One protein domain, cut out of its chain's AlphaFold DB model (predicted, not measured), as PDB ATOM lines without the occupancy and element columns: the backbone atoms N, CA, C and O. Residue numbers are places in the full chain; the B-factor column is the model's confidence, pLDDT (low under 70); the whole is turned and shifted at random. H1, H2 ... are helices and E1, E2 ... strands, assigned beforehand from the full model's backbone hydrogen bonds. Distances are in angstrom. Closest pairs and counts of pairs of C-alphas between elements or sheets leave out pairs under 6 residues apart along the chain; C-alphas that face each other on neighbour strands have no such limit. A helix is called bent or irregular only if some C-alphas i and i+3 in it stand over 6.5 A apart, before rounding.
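This is residues 8 to 154 of the 155 residues of an uncharacterized protein of Novosphingobium pentaromativorans (UniProt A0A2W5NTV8). What is the main picture? A strongly twisted sheet of five strands, with H2 over one face, makes one end of the domain, and H4, H5 and H6 cluster at the other. Between them the long hairpin of E6 and E7 passes the edge strand E1, with H1 packed on E7. What is it built of? The printed part has 147 residues, with elements in the order E1 H1 E2 H2 E3 E4 E5 H3 E6 E7 H4 H5 H6; the class is mixed, and the larger sheet, E1 E2 E5 E4 E3, is mixed too. It is compact, with a radius of gyration of the C-alphas of 15.2 A and spans of 44 by 31 by 30 A.

How does the larger sheet pair? E1, residues 8 to 10, is antiparallel to E2, residues 33 to 36, with N 8 and O 35 at 2.8 A, within hydrogen-bond range; E2 is parallel to E5, residues 69 to 73, with N 34 and O 71 at 2.8 A. E3, residues 51 to 56, E4, residues 59 to 63, and E5 form a meander, two hairpins in a row, with N 53 and O 61 at 2.9 A and N 60 and O 72 at 2.8 A. Which helices are on it? H1, residues 11 to 18, is over none of its strands, at a height over the sheet of 5.7 A from a local plane fitted to just 6 C-alphas. On the opposite face H2, residues 38 to 48, height 9.1 A, is over E4 and only just over E5, with 3 C-alphas there; E2, H2 and E3 form a split strand-helix-strand unit, E5 and E4 between its strands, with a right-handed crossover. H3, residues 76 to 81, only grazes the sheet with residues 76 to 79. Where is the second sheet? E6, residues 86 to 93, and E7, residues 96 to 103, are an antiparallel hairpin, with N 91 and O 98 at 2.9 A. The closest C-alphas of E1 and E7, Ile 9 and Cys 100, are 4.4 A apart, and those of H1 and E7, Ala 14 and Val 102, 5.4 A. How do the last helices stand? H4, residues 105 to 113, touches H5, residues 120 to 135, in a helical hairpin with a steep tilt of 37 degrees, only just past shallow; their closest C-alphas, Arg 112 and Ala 126, are 5.5 A apart, and H5 touches with residues 126 to 133 alone. H6, residues 142 to 153, touches H4 at a steep tilt of 57 degrees, closest C-alphas Leu 111 and Ala 148, 5.0 A, and, with residues 147 to 151 alone, H3, closest C-alphas Leu 78 and Phe 151, 6.1 A. Every O i to N i+4 pair is within hydrogen-bond range in H1, H2, H4 and H6, against 10 of 12 in H5 and 0 of 2 in H3, where 2 of 3 O i to N i+3 pairs are.

Where do the first and last elements lie? E1 begins at C-alpha 8, (0.392, 46.784, -34.948), and H6 ends at C-alpha 153, (-12.339, 37.402, -46.197). Which elements are longest? From first to last C-alpha H5 measures 23.2 A, E7 21.7 A, E6 20.6 A and H6 16.3 A. Which helices are irregular? H3 is, with C-alphas 77 and 80 at 7.1 A, and H5 is, with C-alphas 121 and 124 at 7.7 A.

How large is it? The two C-alphas farthest apart, those of Arg 49 and Gly 137, are 44.9 A apart, and the printed part has no cut. Which link is long? H1 to E2 is a long link of 14 residues. Where is confidence low? The mean pLDDT of the printed part is 84.1; residue 67, residues 116 to 121 and residues 153 to 154 are under 70.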
ATOM      1  N   LEU A   8      -0.880  47.364 -34.523       91.06
ATOM      2  CA  LEU A   8       0.392  46.784 -34.948       91.06
ATOM      3  C   LEU A   8       0.730  47.228 -36.370       91.06
ATOM      4  O   LEU A   8      -0.152  47.290 -37.226       91.06
ATOM      5  N   ILE A   9       2.011  47.467 -36.644       90.56
ATOM      6  CA  ILE A   9       2.503  47.577 -38.022       90.56
ATOM      7  C   ILE A   9       2.530  46.177 -38.654       90.56
ATOM      8  O   ILE A   9       2.990  45.215 -38.037       90.56
ATOM      9  N   ILE A  10       2.059  46.069 -39.894       90.19
ATOM     10  CA  ILE A  10       2.046  44.841 -40.697       90.19
ATOM     11  C   ILE A  10       2.590  45.103 -42.107       90.19
ATOM     12  O   ILE A  10       3.176  46.144 -42.407       90.19
ATOM     13  N   GLY A  11       2.404  44.127 -42.992       87.44
ATOM     14  CA  GLY A  11       2.609  44.303 -44.420       87.44
ATOM     15  C   GLY A  11       4.076  44.289 -44.826       87.44
ATOM     16  O   GLY A  11       4.942  43.715 -44.160       87.44
ATOM     17  N   SER A  12       4.352  44.884 -45.986       86.00
ATOM     18  CA  SER A  12       5.685  44.826 -46.591       86.00
ATOM     19  C   SER A  12       6.742  45.567 -45.771       86.00
ATOM     20  O   SER A  12       7.895  45.144 -45.784       86.00
ATOM     21  N   PHE A  13       6.366  46.612 -45.028       88.19
ATOM     22  CA  PHE A  13       7.281  47.286 -44.109       88.19
ATOM     23  C   PHE A  13       7.751  46.345 -42.991       88.19
ATOM     24  O   PHE A  13       8.952  46.159 -42.816       88.19
ATOM     25  N   ALA A  14       6.819  45.691 -42.288       89.19
ATOM     26  CA  ALA A  14       7.144  44.761 -41.203       89.19
ATOM     27  C   ALA A  14       8.035  43.599 -41.693       89.19
ATOM     28  O   ALA A  14       9.050  43.273 -41.077       89.19
ATOM     29  N   ALA A  15       7.705  43.027 -42.855       86.38
ATOM     30  CA  ALA A  15       8.494  41.968 -43.483       86.38
ATOM     31  C   ALA A  15       9.902  42.431 -43.907       86.38
ATOM     32  O   ALA A  15      10.869  41.681 -43.769       86.38
ATOM     33  N   MET A  16      10.042  43.665 -44.404       88.25
ATOM     34  CA  MET A  16      11.344  44.239 -44.756       88.25
ATOM     35  C   MET A  16      12.227  44.399 -43.518       88.25
ATOM     36  O   MET A  16      13.384  43.992 -43.569       88.25
ATOM     37  N   VAL A  17      11.701  44.950 -42.416       80.56
ATOM     38  CA  VAL A  17      12.470  45.118 -41.168       80.56
ATOM     39  C   VAL A  17      13.073  43.783 -40.719       80.56
ATOM     40  O   VAL A  17      14.216  43.736 -40.270       80.56
ATOM     41  N   ARG A  18      12.331  42.682 -40.876       80.19
ATOM     42  CA  ARG A  18      12.796  41.335 -40.520       80.19
ATOM     43  C   ARG A  18      13.703  40.685 -41.575       80.19
ATOM     44  O   ARG A  18      14.356  39.693 -41.263       80.19
ATOM     45  N   GLY A  19      13.748  41.223 -42.795       82.12
ATOM     46  CA  GLY A  19      14.507  40.666 -43.915       82.12
ATOM     47  C   GLY A  19      13.860  39.437 -44.564       82.12
ATOM     48  O   GLY A  19      14.578  38.589 -45.080       82.12
ATOM     49  N   VAL A  20      12.526  39.320 -44.528       83.31
ATOM     50  CA  VAL A  20      11.782  38.138 -45.028       83.31
ATOM     51  C   VAL A  20      11.007  38.392 -46.324       83.31
ATOM     52  O   VAL A  20      10.205  37.563 -46.748       83.31
ATOM     53  N   LEU A  21      11.211  39.546 -46.966       82.69
ATOM     54  CA  LEU A  21      10.636  39.805 -48.287       82.69
ATOM     55  C   LEU A  21      11.312  38.939 -49.366       82.69
ATOM     56  O   LEU A  21      12.521  38.725 -49.287       82.69
ATOM     57  N   PRO A  22      10.586  38.526 -50.427       77.12
ATOM     58  CA  PRO A  22      11.189  37.815 -51.546       77.12
ATOM     59  C   PRO A  22      12.304  38.632 -52.194       77.12
ATOM     60  O   PRO A  22      12.185  39.855 -52.309       77.12
ATOM     61  N   ALA A  23      13.340  37.961 -52.699       76.75
ATOM     62  CA  ALA A  23      14.528  38.613 -53.256       76.75
ATOM     63  C   ALA A  23      14.206  39.660 -54.339       76.75
ATOM     64  O   ALA A  23      14.803  40.735 -54.353       76.75
ATOM     65  N   TRP A  24      13.203  39.407 -55.191       78.25
ATOM     66  CA  TRP A  24      12.795  40.344 -56.246       78.25
ATOM     67  C   TRP A  24      12.300  41.698 -55.716       78.25
ATOM     68  O   TRP A  24      12.250  42.670 -56.469       78.25
ATOM     69  N   ARG A  25      11.911  41.777 -54.435       81.31
ATOM     70  CA  ARG A  25      11.530  43.035 -53.790       81.31
ATOM     71  C   ARG A  25      12.722  43.944 -53.537       81.31
ATOM     72  O   ARG A  25      12.487  45.132 -53.352       81.31
ATOM     73  N   GLU A  26      13.951  43.422 -53.503       82.44
ATOM     74  CA  GLU A  26      15.176  44.195 -53.240       82.44
ATOM     75  C   GLU A  26      15.070  45.068 -51.970       82.44
ATOM     76  O   GLU A  26      15.523  46.209 -51.939       82.44
ATOM     77  N   GLY A  27      14.375  44.577 -50.935       77.00
ATOM     78  CA  GLY A  27      14.124  45.337 -49.703       77.00
ATOM     79  C   GLY A  27      13.166  46.530 -49.853       77.00
ATOM     80  O   GLY A  27      13.042  47.331 -48.933       77.00
ATOM     81  N   ARG A  28      12.472  46.681 -50.987       80.12
ATOM     82  CA  ARG A  28      11.587  47.825 -51.246       80.12
ATOM     83  C   ARG A  28      10.162  47.583 -50.743       80.12
ATOM     84  O   ARG A  28       9.518  46.581 -51.065       80.12
ATOM     85  N   TYR A  29       9.633  48.586 -50.051       81.50
ATOM     86  CA  TYR A  29       8.223  48.754 -49.697       81.50
ATOM     87  C   TYR A  29       7.725  50.098 -50.250       81.50
ATOM     88  O   TYR A  29       8.532  50.943 -50.640       81.50
ATOM     89  N   ARG A  30       6.406  50.278 -50.367       77.81
ATOM     90  CA  ARG A  30       5.808  51.516 -50.911       77.81
ATOM     91  C   ARG A  30       5.003  52.286 -49.872       77.81
ATOM     92  O   ARG A  30       4.841  53.492 -50.000       77.81
ATOM     93  N   ASP A  31       4.510  51.565 -48.883       80.94
ATOM     94  CA  ASP A  31       3.497  51.962 -47.929       80.94
ATOM     95  C   ASP A  31       3.770  51.301 -46.574       80.94
ATOM     96  O   ASP A  31       4.480  50.294 -46.467       80.94
ATOM     97  N   VAL A  32       3.218  51.911 -45.528       84.31
ATOM     98  CA  VAL A  32       3.165  51.331 -44.188       84.31
ATOM     99  C   VAL A  32       1.724  50.922 -43.937       84.31
ATOM    100  O   VAL A  32       0.812  51.734 -44.078       84.31
ATOM    101  N   ASP A  33       1.545  49.661 -43.566       89.19
ATOM    102  CA  ASP A  33       0.248  49.079 -43.260       89.19
ATOM    103  C   ASP A  33       0.122  48.881 -41.750       89.19
ATOM    104  O   ASP A  33       1.065  48.442 -41.086       89.19
ATOM    105  N   PHE A  34      -1.069  49.118 -41.214       91.19
ATOM    106  CA  PHE A  34      -1.399  48.837 -39.823       91.19
ATOM    107  C   PHE A  34      -2.564  47.854 -39.722       91.19
ATOM    108  O   PHE A  34      -3.423  47.772 -40.602       91.19
ATOM    109  N   VAL A  35      -2.631  47.123 -38.617       91.12
ATOM    110  CA  VAL A  35      -3.816  46.379 -38.186       91.12
ATOM    111  C   VAL A  35      -4.128  46.746 -36.748       91.12
ATOM    112  O   VAL A  35      -3.224  46.812 -35.923       91.12
ATOM    113  N   GLY A  36      -5.393  46.989 -36.438       90.88
ATOM    114  CA  GLY A  36      -5.803  47.326 -35.084       90.88
ATOM    115  C   GLY A  36      -7.283  47.101 -34.832       90.88
ATOM    116  O   GLY A  36      -8.058  46.829 -35.754       90.88
ATOM    117  N   THR A  37      -7.669  47.173 -33.566       89.19
ATOM    118  CA  THR A  37      -9.077  47.207 -33.147       89.19
ATOM    119  C   THR A  37      -9.697  48.561 -33.510       89.19
ATOM    120  O   THR A  37      -8.970  49.560 -33.464       89.19
ATOM    121  N   PRO A  38     -11.004  48.637 -33.824       89.75
ATOM    122  CA  PRO A  38     -11.685  49.908 -34.076       89.75
ATOM    123  C   PRO A  38     -11.400  50.980 -33.015       89.75
ATOM    124  O   PRO A  38     -11.068  52.107 -33.368       89.75
ATOM    125  N   GLU A  39     -11.421  50.606 -31.736       88.69
ATOM    126  CA  GLU A  39     -11.260  51.510 -30.594       88.69
ATOM    127  C   GLU A  39      -9.868  52.157 -30.563       88.69
ATOM    128  O   GLU A  39      -9.729  53.374 -30.430       88.69
ATOM    129  N   ALA A  40      -8.810  51.360 -30.728       87.44
ATOM    130  CA  ALA A  40      -7.444  51.884 -30.760       87.44
ATOM    131  C   ALA A  40      -7.156  52.729 -32.004       87.44
ATOM    132  O   ALA A  40      -6.416  53.712 -31.925       87.44
ATOM    133  N   VAL A  41      -7.749  52.377 -33.146       89.12
ATOM    134  CA  VAL A  41      -7.614  53.169 -34.371       89.12
ATOM    135  C   VAL A  41      -8.339  54.505 -34.230       89.12
ATOM    136  O   VAL A  41      -7.769  55.535 -34.578       89.12
ATOM    137  N   GLU A  42      -9.540  54.529 -33.653       88.38
ATOM    138  CA  GLU A  42     -10.261  55.769 -33.352       88.38
ATOM    139  C   GLU A  42      -9.450  56.676 -32.415       88.38
ATOM    140  O   GLU A  42      -9.255  57.860 -32.708       88.38
ATOM    141  N   ALA A  43      -8.886  56.114 -31.341       85.75
ATOM    142  CA  ALA A  43      -8.028  56.850 -30.416       85.75
ATOM    143  C   ALA A  43      -6.789  57.444 -31.115       85.75
ATOM    144  O   ALA A  43      -6.434  58.602 -30.871       85.75
ATOM    145  N   LEU A  44      -6.153  56.687 -32.018       84.62
ATOM    146  CA  LEU A  44      -5.017  57.149 -32.819       84.62
ATOM    147  C   LEU A  44      -5.405  58.335 -33.714       84.62
ATOM    148  O   LEU A  44      -4.720  59.363 -33.714       84.62
ATOM    149  N   LEU A  45      -6.490  58.194 -34.479       85.94
ATOM    150  CA  LEU A  45      -6.949  59.220 -35.415       85.94
ATOM    151  C   LEU A  45      -7.317  60.513 -34.678       85.94
ATOM    152  O   LEU A  45      -6.914  61.596 -35.110       85.94
ATOM    153  N   ALA A  46      -7.995  60.403 -33.531       84.50
ATOM    154  CA  ALA A  46      -8.345  61.540 -32.686       84.50
ATOM    155  C   ALA A  46      -7.104  62.246 -32.115       84.50
ATOM    156  O   ALA A  46      -7.010  63.475 -32.168       84.50
ATOM    157  N   PHE A  47      -6.125  61.484 -31.613       81.81
ATOM    158  CA  PHE A  47      -4.905  62.037 -31.022       81.81
ATOM    159  C   PHE A  47      -4.076  62.832 -32.040       81.81
ATOM    160  O   PHE A  47      -3.648  63.953 -31.758       81.81
ATOM    161  N   TYR A  48      -3.877  62.278 -33.239       80.25
ATOM    162  CA  TYR A  48      -3.061  62.906 -34.284       80.25
ATOM    163  C   TYR A  48      -3.840  63.839 -35.218       80.25
ATOM    164  O   TYR A  48      -3.226  64.509 -36.051       80.25
ATOM    165  N   ARG A  49      -5.168  63.931 -35.056       84.00
ATOM    166  CA  ARG A  49      -6.073  64.706 -35.922       84.00
ATOM    167  C   ARG A  49      -5.925  64.310 -37.392       84.00
ATOM    168  O   ARG A  49      -5.776  65.165 -38.264       84.00
ATOM    169  N   TYR A  50      -5.889  63.007 -37.639       85.31
ATOM    170  CA  TYR A  50      -5.821  62.462 -38.988       85.31
ATOM    171  C   TYR A  50      -7.209  62.326 -39.597       85.31
ATOM    172  O   TYR A  50      -8.185  62.062 -38.896       85.31
ATOM    173  N   GLU A  51      -7.276  62.484 -40.916       85.44
ATOM    174  CA  GLU A  51      -8.482  62.219 -41.689       85.44
ATOM    175  C   GLU A  51      -8.383  60.817 -42.286       85.44
ATOM    176  O   GLU A  51      -7.335  60.412 -42.793       85.44
ATOM    177  N   ALA A  52      -9.479  60.064 -42.216       88.19
ATOM    178  CA  ALA A  52      -9.549  58.707 -42.730       88.19
ATOM    179  C   ALA A  52     -10.771  58.543 -43.634       88.19
ATOM    180  O   ALA A  52     -11.866  59.004 -43.312       88.19
ATOM    181  N   VAL A  53     -10.584  57.843 -44.749       88.75
ATOM    182  CA  VAL A  53     -11.662  57.393 -45.632       88.75
ATOM    183  C   VAL A  53     -11.741  55.877 -45.545       88.75
ATOM    184  O   VAL A  53     -10.714  55.207 -45.488       88.75
ATOM    185  N   GLN A  54     -12.951  55.322 -45.549       87.44
ATOM    186  CA  GLN A  54     -13.170  53.879 -45.561       87.44
ATOM    187  C   GLN A  54     -13.501  53.408 -46.987       87.44
ATOM    188  O   GLN A  54     -14.674  53.388 -47.355       87.44
ATOM    189  N   PRO A  55     -12.507  53.042 -47.824       79.56
ATOM    190  CA  PRO A  55     -12.770  52.581 -49.190       79.56
ATOM    191  C   PRO A  55     -13.500  51.232 -49.240       79.56
ATOM    192  O   PRO A  55     -14.125  50.906 -50.245       79.56
ATOM    193  N   SER A  56     -13.403  50.423 -48.180       79.38
ATOM    194  CA  SER A  56     -14.131  49.157 -48.041       79.38
ATOM    195  C   SER A  56     -14.323  48.791 -46.562       79.38
ATOM    196  O   SER A  56     -13.573  49.285 -45.711       79.38
ATOM    197  N   PRO A  57     -15.305  47.933 -46.218       81.25
ATOM    198  CA  PRO A  57     -15.533  47.516 -44.838       81.25
ATOM    199  C   PRO A  57     -14.257  46.997 -44.163       81.25
ATOM    200  O   PRO A  57     -13.538  46.150 -44.699       81.25
ATOM    201  N   GLY A  58     -13.955  47.544 -42.986       83.62
ATOM    202  CA  GLY A  58     -12.775  47.179 -42.200       83.62
ATOM    203  C   GLY A  58     -11.422  47.672 -42.742       83.62
ATOM    204  O   GLY A  58     -10.391  47.273 -42.200       83.62
ATOM    205  N   ARG A  59     -11.382  48.524 -43.778       85.81
ATOM    206  CA  ARG A  59     -10.149  49.137 -44.313       85.81
ATOM    207  C   ARG A  59     -10.242  50.654 -44.288       85.81
ATOM    208  O   ARG A  59     -11.185  51.200 -44.842       85.81
ATOM    209  N   LEU A  60      -9.259  51.325 -43.709       89.38
ATOM    210  CA  LEU A  60      -9.141  52.778 -43.714       89.38
ATOM    211  C   LEU A  60      -7.911  53.200 -44.508       89.38
ATOM    212  O   LEU A  60      -6.826  52.674 -44.282       89.38
ATOM    213  N   PHE A  61      -8.090  54.182 -45.380       88.75
ATOM    214  CA  PHE A  61      -7.009  54.950 -45.974       88.75
ATOM    215  C   PHE A  61      -6.877  56.251 -45.185       88.75
ATOM    216  O   PHE A  61      -7.822  57.045 -45.133       88.75
ATOM    217  N   VAL A  62      -5.736  56.447 -44.530       86.62
ATOM    218  CA  VAL A  62      -5.488  57.593 -43.653       86.62
ATOM    219  C   VAL A  62      -4.556  58.561 -44.344       86.62
ATOM    220  O   VAL A  62      -3.518  58.163 -44.866       86.62
ATOM    221  N   THR A  63      -4.906  59.842 -44.306       82.44
ATOM    222  CA  THR A  63      -4.050  60.923 -44.790       82.44
ATOM    223  C   THR A  63      -3.909  62.003 -43.730       82.44
ATOM    224  O   THR A  63      -4.778  62.189 -42.874       82.44
ATOM    225  N   ASN A  64      -2.796  62.728 -43.761       75.62
ATOM    226  CA  ASN A  64      -2.619  63.906 -42.922       75.62
ATOM    227  C   ASN A  64      -2.323  65.160 -43.749       75.62
ATOM    228  O   ASN A  64      -1.975  65.096 -44.927       75.62
ATOM    229  N   ARG A  65      -2.398  66.324 -43.092       71.56
ATOM    230  CA  ARG A  65      -2.124  67.643 -43.698       71.56
ATOM    231  C   ARG A  65      -0.726  67.803 -44.312       71.56
ATOM    232  O   ARG A  65      -0.481  68.786 -45.000       71.56
ATOM    233  N   PHE A  66       0.198  66.889 -44.020       71.75
ATOM    234  CA  PHE A  66       1.562  66.876 -44.547       71.75
ATOM    235  C   PHE A  66       1.724  65.905 -45.728       71.75
ATOM    236  O   PHE A  66       2.843  65.690 -46.186       71.75
ATOM    237  N   GLY A  67       0.628  65.317 -46.220       68.69
ATOM    238  CA  GLY A  67       0.638  64.380 -47.341       68.69
ATOM    239  C   GLY A  67       1.139  62.978 -46.985       68.69
ATOM    240  O   GLY A  67       1.395  62.188 -47.890       68.69
ATOM    241  N   LEU A  68       1.286  62.647 -45.695       72.12
ATOM    242  CA  LEU A  68       1.580  61.277 -45.275       72.12
ATOM    243  C   LEU A  68       0.314  60.433 -45.446       72.12
ATOM    244  O   LEU A  68      -0.738  60.818 -44.934       72.12
ATOM    245  N   ALA A  69       0.439  59.295 -46.126       79.88
ATOM    246  CA  ALA A  69      -0.644  58.346 -46.340       79.88
ATOM    247  C   ALA A  69      -0.251  56.950 -45.849       79.88
ATOM    248  O   ALA A  69       0.878  56.511 -46.078       79.88
ATOM    249  N   PHE A  70      -1.167  56.268 -45.168       86.38
ATOM    250  CA  PHE A  70      -0.988  54.887 -44.726       86.38
ATOM    251  C   PHE A  70      -2.329  54.163 -44.627       86.38
ATOM    252  O   PHE A  70      -3.375  54.784 -44.424       86.38
ATOM    253  N   ASP A  71      -2.281  52.841 -44.756       89.88
ATOM    254  CA  ASP A  71      -3.457  51.982 -44.704       89.88
ATOM    255  C   ASP A  71      -3.616  51.364 -43.312       89.88
ATOM    256  O   ASP A  71      -2.648  50.932 -42.685       89.88
ATOM    257  N   ILE A  72      -4.853  51.284 -42.821       91.06
ATOM    258  CA  ILE A  72      -5.192  50.593 -41.573       91.06
ATOM    259  C   ILE A  72      -6.271  49.539 -41.825       91.06
ATOM    260  O   ILE A  72      -7.342  49.808 -42.364       91.06
ATOM    261  N   SER A  73      -6.025  48.320 -41.360       90.06
ATOM    262  CA  SER A  73      -7.014  47.255 -41.233       90.06
ATOM    263  C   SER A  73      -7.669  47.298 -39.855       90.06
ATOM    264  O   SER A  73      -7.000  47.058 -38.856       90.06
ATOM    265  N   LEU A  74      -8.989  47.456 -39.779       89.44
ATOM    266  CA  LEU A  74      -9.766  47.393 -38.525       89.44
ATOM    267  C   LEU A  74     -10.019  45.953 -38.037       89.44
ATOM    268  O   LEU A  74     -10.961  45.668 -37.301       89.44
ATOM    269  N   ARG A  75      -9.186  45.015 -38.487       86.38
ATOM    270  CA  ARG A  75      -9.332  43.573 -38.248       86.38
ATOM    271  C   ARG A  75      -8.397  43.090 -37.146       86.38
ATOM    272  O   ARG A  75      -7.908  41.967 -37.200       86.38
ATOM    273  N   GLY A  76      -8.134  43.935 -36.149       85.50
ATOM    274  CA  GLY A  76      -7.320  43.568 -34.987       85.50
ATOM    275  C   GLY A  76      -7.834  42.312 -34.282       85.50
ATOM    276  O   GLY A  76      -7.048  41.470 -33.866       85.50
ATOM    277  N   HIS A  77      -9.154  42.114 -34.260       85.00
ATOM    278  CA  HIS A  77      -9.778  40.915 -33.701       85.00
ATOM    279  C   HIS A  77      -9.405  39.607 -34.432       85.00
ATOM    280  O   HIS A  77      -9.559  38.535 -33.855       85.00
ATOM    281  N   LEU A  78      -8.887  39.675 -35.667       85.00
ATOM    282  CA  LEU A  78      -8.411  38.513 -36.428       85.00
ATOM    283  C   LEU A  78      -6.916  38.233 -36.224       85.00
ATOM    284  O   LEU A  78      -6.431  37.222 -36.714       85.00
ATOM    285  N   ILE A  79      -6.162  39.072 -35.504       86.56
ATOM    286  CA  ILE A  79      -4.736  38.814 -35.227       86.56
ATOM    287  C   ILE A  79      -4.499  37.414 -34.623       86.56
ATOM    288  O   ILE A  79      -3.574  36.741 -35.082       86.56
ATOM    289  N   PRO A  80      -5.319  36.912 -33.672       86.56
ATOM    290  CA  PRO A  80      -5.126  35.575 -33.113       86.56
ATOM    291  C   PRO A  80      -5.157  34.441 -34.146       86.56
ATOM    292  O   PRO A  80      -4.511  33.425 -33.926       86.56
ATOM    293  N   THR A  81      -5.850  34.598 -35.284       84.44
ATOM    294  CA  THR A  81      -5.947  33.534 -36.303       84.44
ATOM    295  C   THR A  81      -4.641  33.314 -37.064       84.44
ATOM    296  O   THR A  81      -4.453  32.267 -37.678       84.44
ATOM    297  N   VAL A  82      -3.730  34.288 -37.023       84.50
ATOM    298  CA  VAL A  82      -2.444  34.264 -37.732       84.50
ATOM    299  C   VAL A  82      -1.243  34.432 -36.797       84.50
ATOM    300  O   VAL A  82      -0.102  34.469 -37.263       84.50
ATOM    301  N   ALA A  83      -1.484  34.528 -35.487       86.12
ATOM    302  CA  ALA A  83      -0.464  34.800 -34.481       86.12
ATOM    303  C   ALA A  83       0.619  33.712 -34.445       86.12
ATOM    304  O   ALA A  83       1.797  34.045 -34.452       86.12
ATOM    305  N   ASP A  84       0.248  32.432 -34.523       88.19
ATOM    306  CA  ASP A  84       1.205  31.308 -34.499       88.19
ATOM    307  C   ASP A  84       2.111  31.246 -35.745       88.19
ATOM    308  O   ASP A  84       3.172  30.611 -35.744       88.19
ATOM    309  N   HIS A  85       1.709  31.943 -36.808       88.44
ATOM    310  CA  HIS A  85       2.434  32.068 -38.073       88.44
ATOM    311  C   HIS A  85       3.073  33.449 -38.255       88.44
ATOM    312  O   HIS A  85       3.494  33.815 -39.356       88.44
ATOM    313  N   SER A  86       3.142  34.215 -37.172       90.06
ATOM    314  CA  SER A  86       3.716  35.546 -37.137       90.06
ATOM    315  C   SER A  86       4.668  35.675 -35.956       90.06
ATOM    316  O   SER A  86       4.523  35.007 -34.936       90.06
ATOM    317  N   ASP A  87       5.627  36.577 -36.077       88.94
ATOM    318  CA  ASP A  87       6.484  36.972 -34.972       88.94
ATOM    319  C   ASP A  87       6.077  38.378 -34.520       88.94
ATOM    320  O   ASP A  87       5.954  39.301 -35.331       88.94
ATOM    321  N   MET A  88       5.862  38.550 -33.216       88.19
ATOM    322  CA  MET A  88       5.713  39.876 -32.625       88.19
ATOM    323  C   MET A  88       7.103  40.465 -32.405       88.19
ATOM    324  O   MET A  88       7.950  39.839 -31.765       88.19
ATOM    325  N   MET A  89       7.337  41.673 -32.901       87.94
ATOM    326  CA  MET A  89       8.582  42.395 -32.653       87.94
ATOM    327  C   MET A  89       8.319  43.868 -32.381       87.94
ATOM    328  O   MET A  89       7.263  44.390 -32.718       87.94
ATOM    329  N   THR A  90       9.303  44.549 -31.810       88.56
ATOM    330  CA  THR A  90       9.256  45.994 -31.597       88.56
ATOM    331  C   THR A  90      10.328  46.646 -32.456       88.56
ATOM    332  O   THR A  90      11.452  46.150 -32.537       88.56
ATOM    333  N   VAL A  91       9.970  47.739 -33.122       83.81
ATOM    334  CA  VAL A  91      10.884  48.558 -33.921       83.81
ATOM    335  C   VAL A  91      10.942  49.961 -33.350       83.81
ATOM    336  O   VAL A  91       9.933  50.480 -32.875       83.81
ATOM    337  N   GLU A  92      12.108  50.591 -33.420       83.56
ATOM    338  CA  GLU A  92      12.248  51.997 -33.065       83.56
ATOM    339  C   GLU A  92      12.092  52.868 -34.316       83.56
ATOM    340  O   GLU A  92      12.837  52.727 -35.286       83.56
ATOM    341  N   ILE A  93      11.122  53.783 -34.300       77.94
ATOM    342  CA  ILE A  93      10.920  54.788 -35.349       77.94
ATOM    343  C   ILE A  93      10.919  56.164 -34.690       77.94
ATOM    344  O   ILE A  93      10.046  56.471 -33.880       77.94
ATOM    345  N   ASN A  94      11.890  57.010 -35.047       77.56
ATOM    346  CA  ASN A  94      12.058  58.359 -34.485       77.56
ATOM    347  C   ASN A  94      12.066  58.372 -32.941       77.56
ATOM    348  O   ASN A  94      11.405  59.207 -32.320       77.56
ATOM    349  N   GLY A  95      12.774  57.420 -32.321       78.25
ATOM    350  CA  GLY A  95      12.865  57.305 -30.863       78.25
ATOM    351  C   GLY A  95      11.597  56.781 -30.182       78.25
ATOM    352  O   GLY A  95      11.442  56.947 -28.974       78.25
ATOM    353  N   ARG A  96      10.655  56.200 -30.937       79.38
ATOM    354  CA  ARG A  96       9.453  55.553 -30.399       79.38
ATOM    355  C   ARG A  96       9.451  54.072 -30.717       79.38
ATOM    356  O   ARG A  96       9.614  53.692 -31.873       79.38
ATOM    357  N   GLU A  97       9.192  53.266 -29.700       85.31
ATOM    358  CA  GLU A  97       8.946  51.839 -29.848       85.31
ATOM    359  C   GLU A  97       7.550  51.596 -30.425       85.31
ATOM    360  O   GLU A  97       6.549  52.100 -29.909       85.31
ATOM    361  N   ILE A  98       7.484  50.834 -31.512       82.75
ATOM    362  CA  ILE A  98       6.239  50.464 -32.178       82.75
ATOM    363  C   ILE A  98       6.216  48.952 -32.373       82.75
ATOM    364  O   ILE A  98       7.182  48.359 -32.850       82.75
ATOM    365  N   SER A  99       5.102  48.328 -32.000       89.25
ATOM    366  CA  SER A  99       4.893  46.892 -32.165       89.25
ATOM    367  C   SER A  99       4.544  46.549 -33.613       89.25
ATOM    368  O   SER A  99       3.698  47.185 -34.244       89.25
ATOM    369  N   CYS A 100       5.175  45.502 -34.125       89.81
ATOM    370  CA  CYS A 100       4.980  44.948 -35.454       89.81
ATOM    371  C   CYS A 100       4.540  43.490 -35.340       89.81
ATOM    372  O   CYS A 100       5.124  42.720 -34.576       89.81
ATOM    373  N   LEU A 101       3.581  43.099 -36.175       89.94
ATOM    374  CA  LEU A 101       3.266  41.701 -36.431       89.94
ATOM    375  C   LEU A 101       3.893  41.310 -37.766       89.94
ATOM    376  O   LEU A 101       3.428  41.708 -38.837       89.94
ATOM    377  N   VAL A 102       4.979  40.550 -37.704       89.81
ATOM    378  CA  VAL A 102       5.702  40.110 -38.893       89.81
ATOM    379  C   VAL A 102       5.217  38.729 -39.288       89.81
ATOM    380  O   VAL A 102       5.536  37.742 -38.633       89.81
ATOM    381  N   ALA A 103       4.473  38.654 -40.384       88.38
ATOM    382  CA  ALA A 103       4.115  37.376 -40.979       88.38
ATOM    383  C   ALA A 103       5.381  36.617 -41.415       88.38
ATOM    384  O   ALA A 103       6.259  37.189 -42.067       88.38
ATOM    385  N   ARG A 104       5.460  35.326 -41.084       89.69
ATOM    386  CA  ARG A 104       6.504  34.442 -41.620       89.69
ATOM    387  C   ARG A 104       6.306  34.231 -43.130       89.69
ATOM    388  O   ARG A 104       5.184  34.432 -43.612       89.69
ATOM    389  N   PRO A 105       7.349  33.845 -43.890       88.44
ATOM    390  CA  PRO A 105       7.259  33.672 -45.342       88.44
ATOM    391  C   PRO A 105       6.058  32.834 -45.798       88.44
ATOM    392  O   PRO A 105       5.363  33.225 -46.735       88.44
ATOM    393  N   GLU A 106       5.750  31.747 -45.089       90.81
ATOM    394  CA  GLU A 106       4.636  30.847 -45.394       90.81
ATOM    395  C   GLU A 106       3.288  31.576 -45.292       90.81
ATOM    396  O   GLU A 106       2.417  31.415 -46.145       90.81
ATOM    397  N   LEU A 107       3.110  32.412 -44.263       90.00
ATOM    398  CA  LEU A 107       1.887  33.191 -44.079       90.00
ATOM    399  C   LEU A 107       1.773  34.296 -45.129       90.00
ATOM    400  O   LEU A 107       0.682  34.539 -45.642       90.00
ATOM    401  N   ILE A 108       2.878  34.961 -45.483       87.81
ATOM    402  CA  ILE A 108       2.856  35.969 -46.550       87.81
ATOM    403  C   ILE A 108       2.463  35.312 -47.873       87.81
ATOM    404  O   ILE A 108       1.620  35.857 -48.588       87.81
ATOM    405  N   PHE A 109       3.028  34.141 -48.175       89.25
ATOM    406  CA  PHE A 109       2.663  33.362 -49.347       89.25
ATOM    407  C   PHE A 109       1.168  33.001 -49.305       89.25
ATOM    408  O   PHE A 109       0.431  33.407 -50.202       89.25
ATOM    409  N   ALA A 110       0.675  32.381 -48.230       89.56
ATOM    410  CA  ALA A 110      -0.735  32.004 -48.102       89.56
ATOM    411  C   ALA A 110      -1.699  33.201 -48.233       89.56
ATOM    412  O   ALA A 110      -2.725  33.117 -48.905       89.56
ATOM    413  N   LEU A 111      -1.360  34.353 -47.644       87.38
ATOM    414  CA  LEU A 111      -2.157  35.581 -47.757       87.38
ATOM    415  C   LEU A 111      -2.170  36.150 -49.180       87.38
ATOM    416  O   LEU A 111      -3.156  36.782 -49.569       87.38
ATOM    417  N   ARG A 112      -1.073  36.003 -49.932       85.50
ATOM    418  CA  ARG A 112      -0.975  36.439 -51.332       85.50
ATOM    419  C   ARG A 112      -1.732  35.507 -52.257       85.50
ATOM    420  O   ARG A 112      -2.481  36.008 -53.087       85.50
ATOM    421  N   ASP A 113      -1.598  34.205 -52.054       84.62
ATOM    422  CA  ASP A 113      -2.337  33.186 -52.791       84.62
ATOM    423  C   ASP A 113      -3.852  33.394 -52.629       84.62
ATOM    424  O   ASP A 113      -4.555  33.640 -53.610       84.62
ATOM    425  N   ALA A 114      -4.320  33.532 -51.382       82.31
ATOM    426  CA  ALA A 114      -5.727  33.773 -51.047       82.31
ATOM    427  C   ALA A 114      -6.297  35.121 -51.537       82.31
ATOM    428  O   ALA A 114      -7.504  35.342 -51.457       82.31
ATOM    429  N   SER A 115      -5.454  36.059 -51.988       75.75
ATOM    430  CA  SER A 115      -5.890  37.381 -52.469       75.75
ATOM    431  C   SER A 115      -5.509  37.690 -53.915       75.75
ATOM    432  O   SER A 115      -5.838  38.774 -54.399       75.75
ATOM    433  N   SER A 116      -4.861  36.750 -54.606       69.69
ATOM    434  CA  SER A 116      -4.361  36.911 -55.975       69.69
ATOM    435  C   SER A 116      -5.474  37.252 -56.975       69.69
ATOM    436  O   SER A 116      -5.272  38.087 -57.855       69.69
ATOM    437  N   GLU A 117      -6.673  36.703 -56.770       63.69
ATOM    438  CA  GLU A 117      -7.855  36.926 -57.616       63.69
ATOM    439  C   GLU A 117      -8.733  38.109 -57.165       63.69
ATOM    440  O   GLU A 117      -9.591  38.574 -57.912       63.69
ATOM    441  N   LEU A 118      -8.536  38.623 -55.944       65.12
ATOM    442  CA  LEU A 118      -9.457  39.584 -55.321       65.12
ATOM    443  C   LEU A 118      -9.165  41.048 -55.677       65.12
ATOM    444  O   LEU A 118     -10.039  41.898 -55.511       65.12
ATOM    445  N   VAL A 119      -7.949  41.374 -56.130       64.62
ATOM    446  CA  VAL A 119      -7.548  42.762 -56.419       64.62
ATOM    447  C   VAL A 119      -6.780  42.846 -57.746       64.62
ATOM    448  O   VAL A 119      -5.551  42.726 -57.750       64.62
ATOM    449  N   PRO A 120      -7.465  43.118 -58.877       66.38
ATOM    450  CA  PRO A 120      -6.853  43.123 -60.209       66.38
ATOM    451  C   PRO A 120      -5.636  44.048 -60.341       66.38
ATOM    452  O   PRO A 120      -4.642  43.684 -60.961       66.38
ATOM    453  N   VAL A 121      -5.656  45.218 -59.687       69.38
ATOM    454  CA  VAL A 121      -4.549  46.197 -59.741       69.38
ATOM    455  C   VAL A 121      -3.275  45.724 -59.018       69.38
ATOM    456  O   VAL A 121      -2.211  46.335 -59.132       69.38
ATOM    457  N   HIS A 122      -3.364  44.634 -58.255       70.50
ATOM    458  CA  HIS A 122      -2.249  44.029 -57.532       70.50
ATOM    459  C   HIS A 122      -1.958  42.588 -57.967       70.50
ATOM    460  O   HIS A 122      -1.071  41.969 -57.378       70.50
ATOM    461  N   ALA A 123      -2.633  42.077 -59.002       76.12
ATOM    462  CA  ALA A 123      -2.489  40.699 -59.467       76.12
ATOM    463  C   ALA A 123      -1.036  40.364 -59.845       76.12
ATOM    464  O   ALA A 123      -0.483  39.383 -59.357       76.12
ATOM    465  N   ASP A 124      -0.357  41.234 -60.600       82.00
ATOM    466  CA  ASP A 124       1.052  41.027 -60.969       82.00
ATOM    467  C   ASP A 124       1.993  41.020 -59.757       82.00
ATOM    468  O   ASP A 124       2.932  40.225 -59.686       82.00
ATOM    469  N   LYS A 125       1.739  41.900 -58.780       80.38
ATOM    470  CA  LYS A 125       2.505  41.961 -57.525       80.38
ATOM    471  C   LYS A 125       2.302  40.678 -56.718       80.38
ATOM    472  O   LYS A 125       3.272  40.162 -56.169       80.38
ATOM    473  N   ALA A 126       1.065  40.188 -56.638       82.00
ATOM    474  CA  ALA A 126       0.729  38.960 -55.933       82.00
ATOM    475  C   ALA A 126       1.348  37.735 -56.615       82.00
ATOM    476  O   ALA A 126       2.012  36.957 -55.940       82.00
ATOM    477  N   ARG A 127       1.236  37.627 -57.946       85.44
ATOM    478  CA  ARG A 127       1.846  36.551 -58.738       85.44
ATOM    479  C   ARG A 127       3.358  36.474 -58.527       85.44
ATOM    480  O   ARG A 127       3.874  35.407 -58.232       85.44
ATOM    481  N   ARG A 128       4.064  37.607 -58.597       87.06
ATOM    482  CA  ARG A 128       5.520  37.642 -58.369       87.06
ATOM    483  C   ARG A 128       5.911  37.314 -56.928       87.06
ATOM    484  O   ARG A 128       6.963  36.727 -56.708       87.06
ATOM    485  N   ASP A 129       5.110  37.720 -55.939       85.69
ATOM    486  CA  ASP A 129       5.330  37.301 -54.547       85.69
ATOM    487  C   ASP A 129       5.203  35.772 -54.430       85.69
ATOM    488  O   ASP A 129       6.101  35.146 -53.878       85.69
ATOM    489  N   VAL A 130       4.139  35.184 -54.992       87.31
ATOM    490  CA  VAL A 130       3.897  33.728 -55.011       87.31
ATOM    491  C   VAL A 130       5.050  32.978 -55.682       87.31
ATOM    492  O   VAL A 130       5.630  32.085 -55.071       87.31
ATOM    493  N   GLU A 131       5.437  33.380 -56.894       88.12
ATOM    494  CA  GLU A 131       6.566  32.787 -57.626       88.12
ATOM    495  C   GLU A 131       7.863  32.868 -56.815       88.12
ATOM    496  O   GLU A 131       8.546  31.864 -56.634       88.12
ATOM    497  N   GLY A 132       8.164  34.039 -56.248       86.44
ATOM    498  CA  GLY A 132       9.389  34.243 -55.481       86.44
ATOM    499  C   GLY A 132       9.463  33.419 -54.192       86.44
ATOM    500  O   GLY A 132      10.561  33.041 -53.791       86.44
ATOM    501  N   TYR A 133       8.337  33.143 -53.527       88.94
ATOM    502  CA  TYR A 133       8.316  32.245 -52.365       88.94
ATOM    503  C   TYR A 133       8.391  30.772 -52.774       88.94
ATOM    504  O   TYR A 133       9.096  30.000 -52.124       88.94
ATOM    505  N   HIS A 134       7.749  30.397 -53.881       87.50
ATOM    506  CA  HIS A 134       7.844  29.049 -54.433       87.50
ATOM    507  C   HIS A 134       9.285  28.703 -54.853       87.50
ATOM    508  O   HIS A 134       9.787  27.631 -54.530       87.50
ATOM    509  N   GLU A 135      10.000  29.626 -55.507       89.69
ATOM    510  CA  GLU A 135      11.422  29.464 -55.866       89.69
ATOM    511  C   GLU A 135      12.341  29.295 -54.644       89.69
ATOM    512  O   GLU A 135      13.396  28.672 -54.744       89.69
ATOM    513  N   GLN A 136      11.937  29.814 -53.482       86.81
ATOM    514  CA  GLN A 136      12.651  29.647 -52.212       86.81
ATOM    515  C   GLN A 136      12.306  28.331 -51.491       86.81
ATOM    516  O   GLN A 136      12.838  28.079 -50.412       86.81
ATOM    517  N   GLY A 137      11.432  27.495 -52.065       89.56
ATOM    518  CA  GLY A 137      10.995  26.232 -51.465       89.56
ATOM    519  C   GLY A 137      10.049  26.404 -50.275       89.56
ATOM    520  O   GLY A 137       9.956  25.509 -49.439       89.56
ATOM    521  N   ILE A 138       9.373  27.552 -50.166       90.06
ATOM    522  CA  ILE A 138       8.375  27.797 -49.121       90.06
ATOM    523  C   ILE A 138       7.072  27.087 -49.500       90.06
ATOM    524  O   ILE A 138       6.523  27.319 -50.576       90.06
ATOM    525  N   GLU A 139       6.550  26.263 -48.594       88.75
ATOM    526  CA  GLU A 139       5.310  25.508 -48.789       88.75
ATOM    527  C   GLU A 139       4.179  26.036 -47.893       88.75
ATOM    528  O   GLU A 139       4.402  26.479 -46.765       88.75
ATOM    529  N   ILE A 140       2.937  25.961 -48.384       90.62
ATOM    530  CA  ILE A 140       1.735  26.316 -47.617       90.62
ATOM    531  C   ILE A 140       1.029  25.035 -47.175       90.62
ATOM    532  O   ILE A 140       0.642  24.206 -47.999       90.62
ATOM    533  N   THR A 141       0.784  24.894 -45.873       90.44
ATOM    534  CA  THR A 141      -0.070  23.813 -45.362       90.44
ATOM    535  C   THR A 141      -1.556  24.149 -45.556       90.44
ATOM    536  O   THR A 141      -1.932  25.324 -45.509       90.44
ATOM    537  N   PRO A 142      -2.453  23.152 -45.690       89.94
ATOM    538  CA  PRO A 142      -3.892  23.411 -45.809       89.94
ATOM    539  C   PRO A 142      -4.473  24.234 -44.649       89.94
ATOM    540  O   PRO A 142      -5.310  25.109 -44.866       89.94
ATOM    541  N   ALA A 143      -3.996  23.996 -43.422       88.06
ATOM    542  CA  ALA A 143      -4.415  24.749 -42.239       88.06
ATOM    543  C   ALA A 143      -4.030  26.235 -42.338       88.06
ATOM    544  O   ALA A 143      -4.842  27.110 -42.043       88.06
ATOM    545  N   LEU A 144      -2.817  26.526 -42.820       89.81
ATOM    546  CA  LEU A 144      -2.351  27.895 -43.026       89.81
ATOM    547  C   LEU A 144      -3.114  28.601 -44.154       89.81
ATOM    548  O   LEU A 144      -3.475  29.768 -44.009       89.81
ATOM    549  N   ALA A 145      -3.410  27.897 -45.249       88.81
ATOM    550  CA  ALA A 145      -4.232  28.433 -46.332       88.81
ATOM    551  C   ALA A 145      -5.628  28.837 -45.823       88.81
ATOM    552  O   ALA A 145      -6.117  29.927 -46.127       88.81
ATOM    553  N   GLN A 146      -6.245  27.996 -44.985       87.38
ATOM    554  CA  GLN A 146      -7.542  28.279 -44.376       87.38
ATOM    555  C   GLN A 146      -7.486  29.484 -43.422       87.38
ATOM    556  O   GLN A 146      -8.352  30.358 -43.494       87.38
ATOM    557  N   ALA A 147      -6.457  29.568 -42.573       85.06
ATOM    558  CA  ALA A 147      -6.253  30.705 -41.675       85.06
ATOM    559  C   ALA A 147      -6.059  32.022 -42.450       85.06
ATOM    560  O   ALA A 147      -6.694  33.034 -42.142       85.06
ATOM    561  N   ALA A 148      -5.246  32.001 -43.510       87.12
ATOM    562  CA  ALA A 148      -5.015  33.152 -44.379       87.12
ATOM    563  C   ALA A 148      -6.293  33.603 -45.107       87.12
ATOM    564  O   ALA A 148      -6.572  34.805 -45.188       87.12
ATOM    565  N   ALA A 149      -7.096  32.655 -45.599       84.62
ATOM    566  CA  ALA A 149      -8.383  32.935 -46.224       84.62
ATOM    567  C   ALA A 149      -9.371  33.576 -45.236       84.62
ATOM    568  O   ALA A 149      -9.978  34.596 -45.566       84.62
ATOM    569  N   ALA A 150      -9.480  33.044 -44.012       81.25
ATOM    570  CA  ALA A 150     -10.322  33.615 -42.960       81.25
ATOM    571  C   ALA A 150      -9.901  35.055 -42.616       81.25
ATOM    572  O   ALA A 150     -10.725  35.970 -42.622       81.25
ATOM    573  N   PHE A 151      -8.596  35.291 -42.441       80.19
ATOM    574  CA  PHE A 151      -8.040  36.623 -42.176       80.19
ATOM    575  C   PHE A 151      -8.338  37.633 -43.306       80.19
ATOM    576  O   PHE A 151      -8.567  38.829 -43.077       80.19
ATOM    577  N   ARG A 152      -8.341  37.167 -44.562       75.69
ATOM    578  CA  ARG A 152      -8.596  38.007 -45.740       75.69
ATOM    579  C   ARG A 152     -10.069  38.281 -45.990       75.69
ATOM    580  O   ARG A 152     -10.391  39.420 -46.345       75.69
ATOM    581  N   MET A 153     -10.930  37.284 -45.832       69.81
ATOM    582  CA  MET A 153     -12.339  37.402 -46.197       69.81
ATOM    583  C   MET A 153     -13.217  37.978 -45.091       69.81
ATOM    584  O   MET A 153     -14.281  38.477 -45.441       69.81
ATOM    585  N   ASP A 154     -12.771  37.982 -43.825       65.25
ATOM    586  CA  ASP A 154     -13.562  38.520 -42.700       65.25
ATOM    587  C   ASP A 154     -14.976  37.895 -42.679       65.25
ATOM    588  O   ASP A 154     -15.989  38.594 -42.668       65.25
TER     589      ASP A 154